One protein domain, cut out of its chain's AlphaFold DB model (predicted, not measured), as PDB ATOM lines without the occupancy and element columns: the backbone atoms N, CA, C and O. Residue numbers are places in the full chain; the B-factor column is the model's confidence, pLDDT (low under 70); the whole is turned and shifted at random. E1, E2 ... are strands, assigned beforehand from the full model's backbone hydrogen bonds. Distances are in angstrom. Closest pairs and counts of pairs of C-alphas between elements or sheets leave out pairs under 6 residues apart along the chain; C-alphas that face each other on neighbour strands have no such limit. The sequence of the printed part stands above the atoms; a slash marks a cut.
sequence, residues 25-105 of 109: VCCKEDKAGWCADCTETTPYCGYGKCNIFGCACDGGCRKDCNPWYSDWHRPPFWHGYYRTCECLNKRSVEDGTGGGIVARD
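This is residues 25 to 105 of the 109 residues of the protein "uncharacterized protein LOC106181625" of Lingula unguis (UniProt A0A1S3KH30). There is little regular structure: residues 25 to 66 wind into a lobe of loops, and from it a three-stranded meander, E1, E2 and E3, each strand the antiparallel neighbour of the one before, runs out as an arm. The printed part has 81 residues, all strand by class with no named helix, though strands hold only 20 residues. It is only just compact, close to loose, with a radius of gyration of the C-alphas of 13.9 A, and only just flat, spanning 45 by 30 by 16 A.

E1, residues 67 to 73, and E2, residues 80 to 87, form a hairpin at 159 degrees, with N 68 and O 86 2.8 A apart. E2 and E3, residues 101 to 105, form another at 152 degrees, with N 83 and O 102 3.3 A apart. E1 and E3 are edge strands and apart.

E1 begins at C-alpha 67 (-54.474, 48.230, -20.843) and measures 19.6 A. E2 measures 23.2 A. E3 measures 12.3 A, ending at C-alpha 105 (-46.100, 31.526, -10.148).

The C-alphas farthest apart, of Asp 58 and Pro 76, are 45.0 A apart. The printed part has no cut. The E2 to E3 link is long. Residues 74 to 81 and 89 to 105 have pLDDT under 70.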
ATOM      1  N   VAL A  25     -50.331  63.293  -6.243       75.31
ATOM      2  CA  VAL A  25     -50.796  62.215  -7.121       75.31
ATOM      3  C   VAL A  25     -49.899  61.001  -6.872       75.31
ATOM      4  O   VAL A  25     -48.686  61.062  -7.080       75.31
ATOM      5  N   CYS A  26     -50.489  59.918  -6.375       83.75
ATOM      6  CA  CYS A  26     -49.777  58.675  -6.102       83.75
ATOM      7  C   CYS A  26     -49.834  57.746  -7.313       83.75
ATOM      8  O   CYS A  26     -50.913  57.470  -7.843       83.75
ATOM      9  N   CYS A  27     -48.677  57.223  -7.714       85.69
ATOM     10  CA  CYS A  27     -48.525  56.381  -8.894       85.69
ATOM     11  C   CYS A  27     -48.486  54.912  -8.485       85.69
ATOM     12  O   CYS A  27     -47.421  54.303  -8.355       85.69
ATOM     13  N   LYS A  28     -49.669  54.346  -8.248       81.75
ATOM     14  CA  LYS A  28     -49.800  52.931  -7.896       81.75
ATOM     15  C   LYS A  28     -49.630  52.036  -9.117       81.75
ATOM     16  O   LYS A  28     -49.918  52.443 -10.240       81.75
ATOM     17  N   GLU A  29     -49.185  50.814  -8.856       83.50
ATOM     18  CA  GLU A  29     -49.321  49.724  -9.812       83.50
ATOM     19  C   GLU A  29     -50.794  49.413 -10.072       83.50
ATOM     20  O   GLU A  29     -51.649  49.569  -9.194       83.50
ATOM     21  N   ASP A  30     -51.072  48.977 -11.293       79.00
ATOM     22  CA  ASP A  30     -52.347  48.398 -11.671       79.00
ATOM     23  C   ASP A  30     -52.313  46.894 -11.334       79.00
ATOM     24  O   ASP A  30     -51.947  46.473 -10.230       79.00
ATOM     25  N   LYS A  31     -52.710  46.031 -12.266       73.75
ATOM     26  CA  LYS A  31     -52.812  44.601 -12.020       73.75
ATOM     27  C   LYS A  31     -51.487  43.880 -12.220       73.75
ATOM     28  O   LYS A  31     -50.812  44.034 -13.225       73.75
ATOM     29  N   ALA A  32     -51.210  42.954 -11.305       72.56
ATOM     30  CA  ALA A  32     -50.128  41.975 -11.405       72.56
ATOM     31  C   ALA A  32     -48.702  42.552 -11.515       72.56
ATOM     32  O   ALA A  32     -47.815  41.860 -12.007       72.56
ATOM     33  N   GLY A  33     -48.464  43.757 -10.988       79.06
ATOM     34  CA  GLY A  33     -47.147  44.403 -11.042       79.06
ATOM     35  C   GLY A  33     -46.875  45.124 -12.362       79.06
ATOM     36  O   GLY A  33     -45.717  45.289 -12.735       79.06
ATOM     37  N   TRP A  34     -47.935  45.519 -13.069       84.00
ATOM     38  CA  TRP A  34     -47.864  46.362 -14.256       84.00
ATOM     39  C   TRP A  34     -48.349  47.774 -13.952       84.00
ATOM     40  O   TRP A  34     -49.243  47.975 -13.129       84.00
ATOM     41  N   CYS A  35     -47.808  48.738 -14.679       85.88
ATOM     42  CA  CYS A  35     -48.328  50.092 -14.753       85.88
ATOM     43  C   CYS A  35     -49.446  50.210 -15.797       85.88
ATOM     44  O   CYS A  35     -49.640  49.326 -16.632       85.88
ATOM     45  N   ALA A  36     -50.181  51.324 -15.769       83.12
ATOM     46  CA  ALA A  36     -51.304  51.572 -16.681       83.12
ATOM     47  C   ALA A  36     -50.893  51.683 -18.167       83.12
ATOM     48  O   ALA A  36     -51.753  51.686 -19.045       83.12
ATOM     49  N   ASP A  37     -49.590  51.759 -18.444       81.19
ATOM     50  CA  ASP A  37     -48.966  51.721 -19.769       81.19
ATOM     51  C   ASP A  37     -48.388  50.335 -20.132       81.19
ATOM     52  O   ASP A  37     -47.618  50.215 -21.085       81.19
ATOM     53  N   CYS A  38     -48.732  49.282 -19.380       82.06
ATOM     54  CA  CYS A  38     -48.197  47.928 -19.548       82.06
ATOM     55  C   CYS A  38     -46.662  47.842 -19.484       82.06
ATOM     56  O   CYS A  38     -46.069  46.971 -20.122       82.06
ATOM     57  N   THR A  39     -46.016  48.711 -18.703       83.25
ATOM     58  CA  THR A  39     -44.615  48.542 -18.287       83.25
ATOM     59  C   THR A  39     -44.528  47.890 -16.909       83.25
ATOM     60  O   THR A  39     -45.453  48.011 -16.103       83.25
ATOM     61  N   GLU A  40     -43.456  47.142 -16.643       81.25
ATOM     62  CA  GLU A  40     -43.261  46.521 -15.328       81.25
ATOM     63  C   GLU A  40     -43.080  47.598 -14.253       81.25
ATOM     64  O   GLU A  40     -42.343  48.571 -14.436       81.25
ATOM     65  N   THR A  41     -43.751  47.419 -13.117       82.00
ATOM     66  CA  THR A  41     -43.648  48.341 -11.988       82.00
ATOM     67  C   THR A  41     -42.224  48.345 -11.432       82.00
ATOM     68  O   THR A  41     -41.683  47.300 -11.067       82.00
ATOM     69  N   THR A  42     -41.637  49.532 -11.263       76.12
ATOM     70  CA  THR A  42     -40.320  49.687 -10.633       76.12
ATOM     71  C   THR A  42     -40.338  50.762  -9.551       76.12
ATOM     72  O   THR A  42     -40.276  51.953  -9.854       76.12
ATOM     73  N   PRO A  43     -40.226  50.394  -8.269       80.00
ATOM     74  CA  PRO A  43     -41.313  50.008  -7.337       80.00
ATOM     75  C   PRO A  43     -42.662  50.763  -7.427       80.00
ATOM     76  O   PRO A  43     -43.620  50.350  -6.779       80.00
ATOM     77  N   TYR A  44     -42.757  51.843  -8.204       86.88
ATOM     78  CA  TYR A  44     -43.991  52.597  -8.450       86.88
ATOM     79  C   TYR A  44     -44.124  52.930  -9.938       86.88
ATOM     80  O   TYR A  44     -43.173  52.788 -10.703       86.88
ATOM     81  N   CYS A  45     -45.296  53.414 -10.349       88.31
ATOM     82  CA  CYS A  45     -45.590  53.745 -11.747       88.31
ATOM     83  C   CYS A  45     -45.330  55.215 -12.098       88.31
ATOM     84  O   CYS A  45     -46.049  55.807 -12.904       88.31
ATOM     85  N   GLY A  46     -44.332  55.826 -11.458       87.75
ATOM     86  CA  GLY A  46     -43.855  57.163 -11.800       87.75
ATOM     87  C   GLY A  46     -42.923  57.135 -13.012       87.75
ATOM     88  O   GLY A  46     -42.243  56.135 -13.248       87.75
ATOM     89  N   TYR A  47     -42.868  58.227 -13.775       84.88
ATOM     90  CA  TYR A  47     -41.833  58.401 -14.805       84.88
ATOM     91  C   TYR A  47     -40.442  58.617 -14.187       84.88
ATOM     92  O   TYR A  47     -39.434  58.203 -14.758       84.88
ATOM     93  N   GLY A  48     -40.386  59.251 -13.016       84.12
ATOM     94  CA  GLY A  48     -39.161  59.557 -12.288       84.12
ATOM     95  C   GLY A  48     -39.192  59.095 -10.834       84.12
ATOM     96  O   GLY A  48     -39.948  58.203 -10.445       84.12
ATOM     97  N   LYS A  49     -38.322  59.698 -10.018       84.50
ATOM     98  CA  LYS A  49     -38.209  59.358  -8.599       84.50
ATOM     99  C   LYS A  49     -39.468  59.787  -7.859       84.50
ATOM    100  O   LYS A  49     -39.904  60.923  -7.978       84.50
ATOM    101  N   CYS A  50     -40.012  58.873  -7.070       85.25
ATOM    102  CA  CYS A  50     -41.100  59.135  -6.138       85.25
ATOM    103  C   CYS A  50     -40.567  59.184  -4.705       85.25
ATOM    104  O   CYS A  50     -39.462  58.706  -4.422       85.25
ATOM    105  N   ASN A  51     -41.377  59.703  -3.786       83.81
ATOM    106  CA  ASN A  51     -41.135  59.529  -2.357       83.81
ATOM    107  C   ASN A  51     -41.326  58.050  -1.927       83.81
ATOM    108  O   ASN A  51     -41.729  57.191  -2.715       83.81
ATOM    109  N   ILE A  52     -41.079  57.751  -0.645       83.50
ATOM    110  CA  ILE A  52     -41.213  56.390  -0.081       83.50
ATOM    111  C   ILE A  52     -42.646  55.833  -0.118       83.50
ATOM    112  O   ILE A  52     -42.842  54.633   0.033       83.50
ATOM    113  N   PHE A  53     -43.647  56.689  -0.309       84.50
ATOM    114  CA  PHE A  53     -45.051  56.296  -0.389       84.50
ATOM    115  C   PHE A  53     -45.520  56.071  -1.834       84.50
ATOM    116  O   PHE A  53     -46.660  55.655  -2.042       84.50
ATOM    117  N   GLY A  54     -44.662  56.321  -2.831       81.69
ATOM    118  CA  GLY A  54     -45.027  56.234  -4.245       81.69
ATOM    119  C   GLY A  54     -45.859  57.408  -4.740       81.69
ATOM    120  O   GLY A  54     -46.621  57.272  -5.699       81.69
ATOM    121  N   CYS A  55     -45.743  58.549  -4.073       84.75
ATOM    122  CA  CYS A  55     -46.413  59.791  -4.424       84.75
ATOM    123  C   CYS A  55     -45.382  60.869  -4.774       84.75
ATOM    124  O   CYS A  55     -44.173  60.672  -4.607       84.75
ATOM    125  N   ALA A  56     -45.874  61.988  -5.312       83.88
ATOM    126  CA  ALA A  56     -45.057  63.134  -5.719       83.88
ATOM    127  C   ALA A  56     -43.902  62.733  -6.658       83.88
ATOM    128  O   ALA A  56     -42.773  63.185  -6.512       83.88
ATOM    129  N   CYS A  57     -44.185  61.834  -7.603       85.25
ATOM    130  CA  CYS A  57     -43.187  61.344  -8.543       85.25
ATOM    131  C   CYS A  57     -42.735  62.445  -9.507       85.25
ATOM    132  O   CYS A  57     -43.572  63.107 -10.129       85.25
ATOM    133  N   ASP A  58     -41.422  62.589  -9.692       85.69
ATOM    134  CA  ASP A  58     -40.835  63.457 -10.712       85.69
ATOM    135  C   ASP A  58     -41.376  63.070 -12.097       85.69
ATOM    136  O   ASP A  58     -41.343  61.904 -12.492       85.69
ATOM    137  N   GLY A  59     -41.910  64.040 -12.842       84.38
ATOM    138  CA  GLY A  59     -42.558  63.788 -14.137       84.38
ATOM    139  C   GLY A  59     -43.969  63.184 -14.052       84.38
ATOM    140  O   GLY A  59     -44.612  63.000 -15.084       84.38
ATOM    141  N   GLY A  60     -44.483  62.929 -12.847       85.81
ATOM    142  CA  GLY A  60     -45.823  62.399 -12.610       85.81
ATOM    143  C   GLY A  60     -45.947  60.894 -12.853       85.81
ATOM    144  O   GLY A  60     -44.958  60.159 -12.897       85.81
ATOM    145  N   CYS A  61     -47.191  60.430 -12.979       85.75
ATOM    146  CA  CYS A  61     -47.510  59.020 -13.191       85.75
ATOM    147  C   CYS A  61     -47.566  58.656 -14.668       85.75
ATOM    148  O   CYS A  61     -48.026  59.450 -15.494       85.75
ATOM    149  N   ARG A  62     -47.188  57.410 -14.964       85.56
ATOM    150  CA  ARG A  62     -47.397  56.772 -16.262       85.56
ATOM    151  C   ARG A  62     -48.861  56.867 -16.666       85.56
ATOM    152  O   ARG A  62     -49.765  56.659 -15.853       85.56
ATOM    153  N   LYS A  63     -49.082  57.240 -17.923       83.38
ATOM    154  CA  LYS A  63     -50.425  57.463 -18.455       83.38
ATOM    155  C   LYS A  63     -51.117  56.145 -18.753       83.38
ATOM    156  O   LYS A  63     -50.498  55.191 -19.210       83.38
ATOM    157  N   ASP A  64     -52.426  56.145 -18.551       82.19
ATOM    158  CA  ASP A  64     -53.280  55.033 -18.936       82.19
ATOM    159  C   ASP A  64     -53.298  54.880 -20.465       82.19
ATOM    160  O   ASP A  64     -53.618  55.817 -21.208       82.19
ATOM    161  N   CYS A  65     -52.912  53.694 -20.934       83.62
ATOM    162  CA  CYS A  65     -52.890  53.340 -22.351       83.62
ATOM    163  C   CYS A  65     -54.111  52.512 -22.792       83.62
ATOM    164  O   CYS A  65     -54.124  51.961 -23.900       83.62
ATOM    165  N   ASN A  66     -55.126  52.425 -21.932       83.81
ATOM    166  CA  ASN A  66     -56.225  51.473 -21.957       83.81
ATOM    167  C   ASN A  66     -55.697  50.025 -21.996       83.81
ATOM    168  O   ASN A  66     -55.759  49.380 -23.053       83.81
ATOM    169  N   PRO A  67     -55.105  49.539 -20.886       83.50
ATOM    170  CA  PRO A  67     -54.474  48.230 -20.843       83.50
ATOM    171  C   PRO A  67     -55.515  47.112 -20.952       83.50
ATOM    172  O   PRO A  67     -56.532  47.085 -20.253       83.50
ATOM    173  N   TRP A  68     -55.242  46.151 -21.825       84.56
ATOM    174  CA  TRP A  68     -55.983  44.907 -21.950       84.56
ATOM    175  C   TRP A  68     -55.170  43.765 -21.350       84.56
ATOM    176  O   TRP A  68     -54.006  43.569 -21.696       84.56
ATOM    177  N   TYR A  69     -55.796  43.011 -20.448       82.56
ATOM    178  CA  TYR A  69     -55.166  41.885 -19.770       82.56
ATOM    179  C   TYR A  69     -55.720  40.568 -20.298       82.56
ATOM    180  O   TYR A  69     -56.939  40.385 -20.332       82.56
ATOM    181  N   SER A  70     -54.831  39.634 -20.635       81.19
ATOM    182  CA  SER A  70     -55.211  38.253 -20.931       81.19
ATOM    183  C   SER A  70     -54.585  37.298 -19.924       81.19
ATOM    184  O   SER A  70     -53.387  37.375 -19.646       81.19
ATOM    185  N   ASP A  71     -55.420  36.430 -19.356       80.69
ATOM    186  CA  ASP A  71     -55.025  35.415 -18.386       80.69
ATOM    187  C   ASP A  71     -55.081  34.038 -19.056       80.69
ATOM    188  O   ASP A  71     -56.135  33.606 -19.527       80.69
ATOM    189  N   TRP A  72     -53.946  33.339 -19.080       74.25
ATOM    190  CA  TRP A  72     -53.845  31.980 -19.612       74.25
ATOM    191  C   TRP A  72     -53.568  30.993 -18.482       74.25
ATOM    192  O   TRP A  72     -52.545  31.075 -17.798       74.25
ATOM    193  N   HIS A  73     -54.472  30.029 -18.309       70.62
ATOM    194  CA  HIS A  73     -54.303  28.935 -17.356       70.62
ATOM    195  C   HIS A  73     -53.480  27.796 -17.960       70.62
ATOM    196  O   HIS A  73     -53.784  27.310 -19.053       70.62
ATOM    197  N   ARG A  74     -52.469  27.314 -17.225       64.31
ATOM    198  CA  ARG A  74     -51.812  26.044 -17.553       64.31
ATOM    199  C   ARG A  74     -52.683  24.854 -17.114       64.31
ATOM    200  O   ARG A  74     -53.171  24.848 -15.987       64.31
ATOM    201  N   PRO A  75     -52.869  23.830 -17.965       66.00
ATOM    202  CA  PRO A  75     -53.561  22.600 -17.586       66.00
ATOM    203  C   PRO A  75     -52.676  21.692 -16.696       66.00
ATOM    204  O   PRO A  75     -51.471  21.906 -16.544       66.00
ATOM    205  N   PRO A  76     -53.248  20.609 -16.147       66.50
ATOM    206  CA  PRO A  76     -53.673  20.478 -14.753       66.50
ATOM    207  C   PRO A  76     -52.541  20.233 -13.727       66.50
ATOM    208  O   PRO A  76     -52.829  20.052 -12.549       66.50
ATOM    209  N   PHE A  77     -51.267  20.195 -14.134       64.38
ATOM    210  CA  PHE A  77     -50.156  19.788 -13.253       64.38
ATOM    211  C   PHE A  77     -49.327  20.951 -12.685       64.38
ATOM    212  O   PHE A  77     -48.517  20.734 -11.788       64.38
ATOM    213  N   TRP A  78     -49.535  22.180 -13.170       60.75
ATOM    214  CA  TRP A  78     -48.796  23.371 -12.739       60.75
ATOM    215  C   TRP A  78     -49.781  24.499 -12.414       60.75
ATOM    216  O   TRP A  78     -50.487  24.965 -13.304       60.75
ATOM    217  N   HIS A  79     -49.831  24.943 -11.152       63.38
ATOM    218  CA  HIS A  79     -50.669  26.067 -10.697       63.38
ATOM    219  C   HIS A  79     -50.024  27.420 -11.063       63.38
ATOM    220  O   HIS A  79     -49.716  28.239 -10.201       63.38
ATOM    221  N   GLY A  80     -49.782  27.634 -12.356       61.94
ATOM    222  CA  GLY A  80     -49.275  28.895 -12.899       61.94
ATOM    223  C   GLY A  80     -50.323  29.552 -13.793       61.94
ATOM    224  O   GLY A  80     -50.962  28.874 -14.605       61.94
ATOM    225  N   TYR A  81     -50.492  30.867 -13.660       69.81
ATOM    226  CA  TYR A  81     -51.192  31.677 -14.655       69.81
ATOM    227  C   TYR A  81     -50.193  32.634 -15.301       69.81
ATOM    228  O   TYR A  81     -49.376  33.264 -14.626       69.81
ATOM    229  N   TYR A  82     -50.240  32.725 -16.626       70.88
ATOM    230  CA  TYR A  82     -49.515  33.762 -17.351       70.88
ATOM    231  C   TYR A  82     -50.470  34.917 -17.574       70.88
ATOM    232  O   TYR A  82     -51.569  34.707 -18.094       70.88
ATOM    233  N   ARG A  83     -50.039  36.119 -17.196       76.75
ATOM    234  CA  ARG A  83     -50.760  37.342 -17.524       76.75
ATOM    235  C   ARG A  83     -49.963  38.132 -18.546       76.75
ATOM    236  O   ARG A  83     -48.773  38.384 -18.351       76.75
ATOM    237  N   THR A  84     -50.634  38.538 -19.613       81.00
ATOM    238  CA  THR A  84     -50.095  39.512 -20.564       81.00
ATOM    239  C   THR A  84     -50.836  40.833 -20.410       81.00
ATOM    240  O   THR A  84     -52.023  40.840 -20.075       81.00
ATOM    241  N   CYS A  85     -50.125  41.941 -20.612       81.69
ATOM    242  CA  CYS A  85     -50.693  43.288 -20.653       81.69
ATOM    243  C   CYS A  85     -50.420  43.884 -22.030       81.69
ATOM    244  O   CYS A  85     -49.274  43.900 -22.475       81.69
ATOM    245  N   GLU A  86     -51.451  44.386 -22.703       82.69
ATOM    246  CA  GLU A  86     -51.316  45.046 -23.999       82.69
ATOM    247  C   GLU A  86     -52.033  46.395 -24.015       82.69
ATOM    248  O   GLU A  86     -53.202  46.501 -23.655       82.69
ATOM    249  N   CYS A  87     -51.356  47.438 -24.490       81.75
ATOM    250  CA  CYS A  87     -51.965  48.755 -24.654       81.75
ATOM    251  C   CYS A  87     -52.845  48.813 -25.906       81.75
ATOM    252  O   CYS A  87     -52.336  48.752 -27.034       81.75
ATOM    253  N   LEU A  88     -54.153  49.013 -25.721       78.75
ATOM    254  CA  LEU A  88     -55.091  49.178 -26.836       78.75
ATOM    255  C   LEU A  88     -54.911  50.529 -27.541       78.75
ATOM    256  O   LEU A  88     -55.160  50.635 -28.744       78.75
ATOM    257  N   ASN A  89     -54.437  51.557 -26.827       69.50
ATOM    258  CA  ASN A  89     -54.195  52.880 -27.390       69.50
ATOM    259  C   ASN A  89     -52.696  53.195 -27.496       69.50
ATOM    260  O   ASN A  89     -52.128  53.947 -26.705       69.50
ATOM    261  N   LYS A  90     -52.048  52.646 -28.532       61.84
ATOM    262  CA  LYS A  90     -50.604  52.817 -28.785       61.84
ATOM    263  C   LYS A  90     -50.166  54.267 -29.049       61.84
ATOM    264  O   LYS A  90     -48.976  54.536 -29.028       61.84
ATOM    265  N   ARG A  91     -51.093  55.203 -29.309       55.47
ATOM    266  CA  ARG A  91     -50.771  56.637 -29.477       55.47
ATOM    267  C   ARG A  91     -50.547  57.375 -28.158       55.47
ATOM    268  O   ARG A  91     -49.988  58.463 -28.191       55.47
ATOM    269  N   SER A  92     -50.997  56.823 -27.032       54.47
ATOM    270  CA  SER A  92     -50.851  57.463 -25.718       54.47
ATOM    271  C   SER A  92     -49.505  57.175 -25.046       54.47
ATOM    272  O   SER A  92     -49.208  57.782 -24.020       54.47
ATOM    273  N   VAL A  93     -48.710  56.257 -25.604       55.31
ATOM    274  CA  VAL A  93     -47.457  55.778 -25.017       55.31
ATOM    275  C   VAL A  93     -46.326  56.108 -25.987       55.31
ATOM    276  O   VAL A  93     -46.178  55.458 -27.017       55.31
ATOM    277  N   GLU A  94     -45.571  57.165 -25.695       55.25
ATOM    278  CA  GLU A  94     -44.376  57.535 -26.473       55.25
ATOM    279  C   GLU A  94     -43.194  56.591 -26.176       55.25
ATOM    280  O   GLU A  94     -42.290  56.452 -26.997       55.25
ATOM    281  N   ASP A  95     -43.246  55.862 -25.056       50.75
ATOM    282  CA  ASP A  95     -42.179  54.972 -24.609       50.75
ATOM    283  C   ASP A  95     -42.409  53.535 -25.094       50.75
ATOM    284  O   ASP A  95     -43.198  52.752 -24.559       50.75
ATOM    285  N   GLY A  96     -41.713  53.196 -26.176       50.91
ATOM    286  CA  GLY A  96     -41.745  51.882 -26.796       50.91
ATOM    287  C   GLY A  96     -41.140  50.792 -25.916       50.91
ATOM    288  O   GLY A  96     -39.930  50.633 -25.894       50.91
ATOM    289  N   THR A  97     -41.996  49.987 -25.290       47.69
ATOM    290  CA  THR A  97     -41.844  48.524 -25.152       47.69
ATOM    291  C   THR A  97     -43.166  47.984 -24.619       47.69
ATOM    292  O   THR A  97     -43.400  47.934 -23.419       47.69
ATOM    293  N   GLY A  98     -44.082  47.652 -25.529       48.84
ATOM    294  CA  GLY A  98     -45.359  47.058 -25.154       48.84
ATOM    295  C   GLY A  98     -45.187  45.625 -24.650       48.84
ATOM    296  O   GLY A  98     -44.524  44.829 -25.309       48.84
ATOM    297  N   GLY A  99     -45.832  45.329 -23.520       52.03
ATOM    298  CA  GLY A  99     -46.371  44.020 -23.151       52.03
ATOM    299  C   GLY A  99     -45.390  42.855 -23.112       52.03
ATOM    300  O   GLY A  99     -45.327  42.050 -24.040       52.03
ATOM    301  N   GLY A 100     -44.675  42.713 -21.999       54.56
ATOM    302  CA  GLY A 100     -44.014  41.453 -21.658       54.56
ATOM    303  C   GLY A 100     -45.014  40.401 -21.157       54.56
ATOM    304  O   GLY A 100     -46.123  40.711 -20.719       54.56
ATOM    305  N   ILE A 101     -44.620  39.129 -21.206       54.34
ATOM    306  CA  ILE A 101     -45.322  38.047 -20.506       54.34
ATOM    307  C   ILE A 101     -44.740  37.995 -19.094       54.34
ATOM    308  O   ILE A 101     -43.587  37.594 -18.933       54.34
ATOM    309  N   VAL A 102     -45.524  38.347 -18.072       57.12
ATOM    310  CA  VAL A 102     -45.120  38.099 -16.680       57.12
ATOM    311  C   VAL A 102     -45.701  36.754 -16.259       57.12
ATOM    312  O   VAL A 102     -46.915  36.570 -16.137       57.12
ATOM    313  N   ALA A 103     -44.810  35.783 -16.068       54.44
ATOM    314  CA  ALA A 103     -45.136  34.525 -15.418       54.44
ATOM    315  C   ALA A 103     -45.247  34.785 -13.912       54.44
ATOM    316  O   ALA A 103     -44.237  35.024 -13.250       54.44
ATOM    317  N   ARG A 104     -46.468  34.776 -13.365       54.94
ATOM    318  CA  ARG A 104     -46.669  34.808 -11.914       54.94
ATOM    319  C   ARG A 104     -46.957  33.392 -11.445       54.94
ATOM    320  O   ARG A 104     -48.080  32.899 -11.543       54.94
ATOM    321  N   ASP A 105     -45.926  32.748 -10.917       49.41
ATOM    322  CA  ASP A 105     -46.100  31.526 -10.148       49.41
ATOM    323  C   ASP A 105     -46.735  31.917  -8.811       49.41
ATOM    324  O   ASP A 105     -46.083  32.444  -7.907       49.41
TER     325      ASP A 105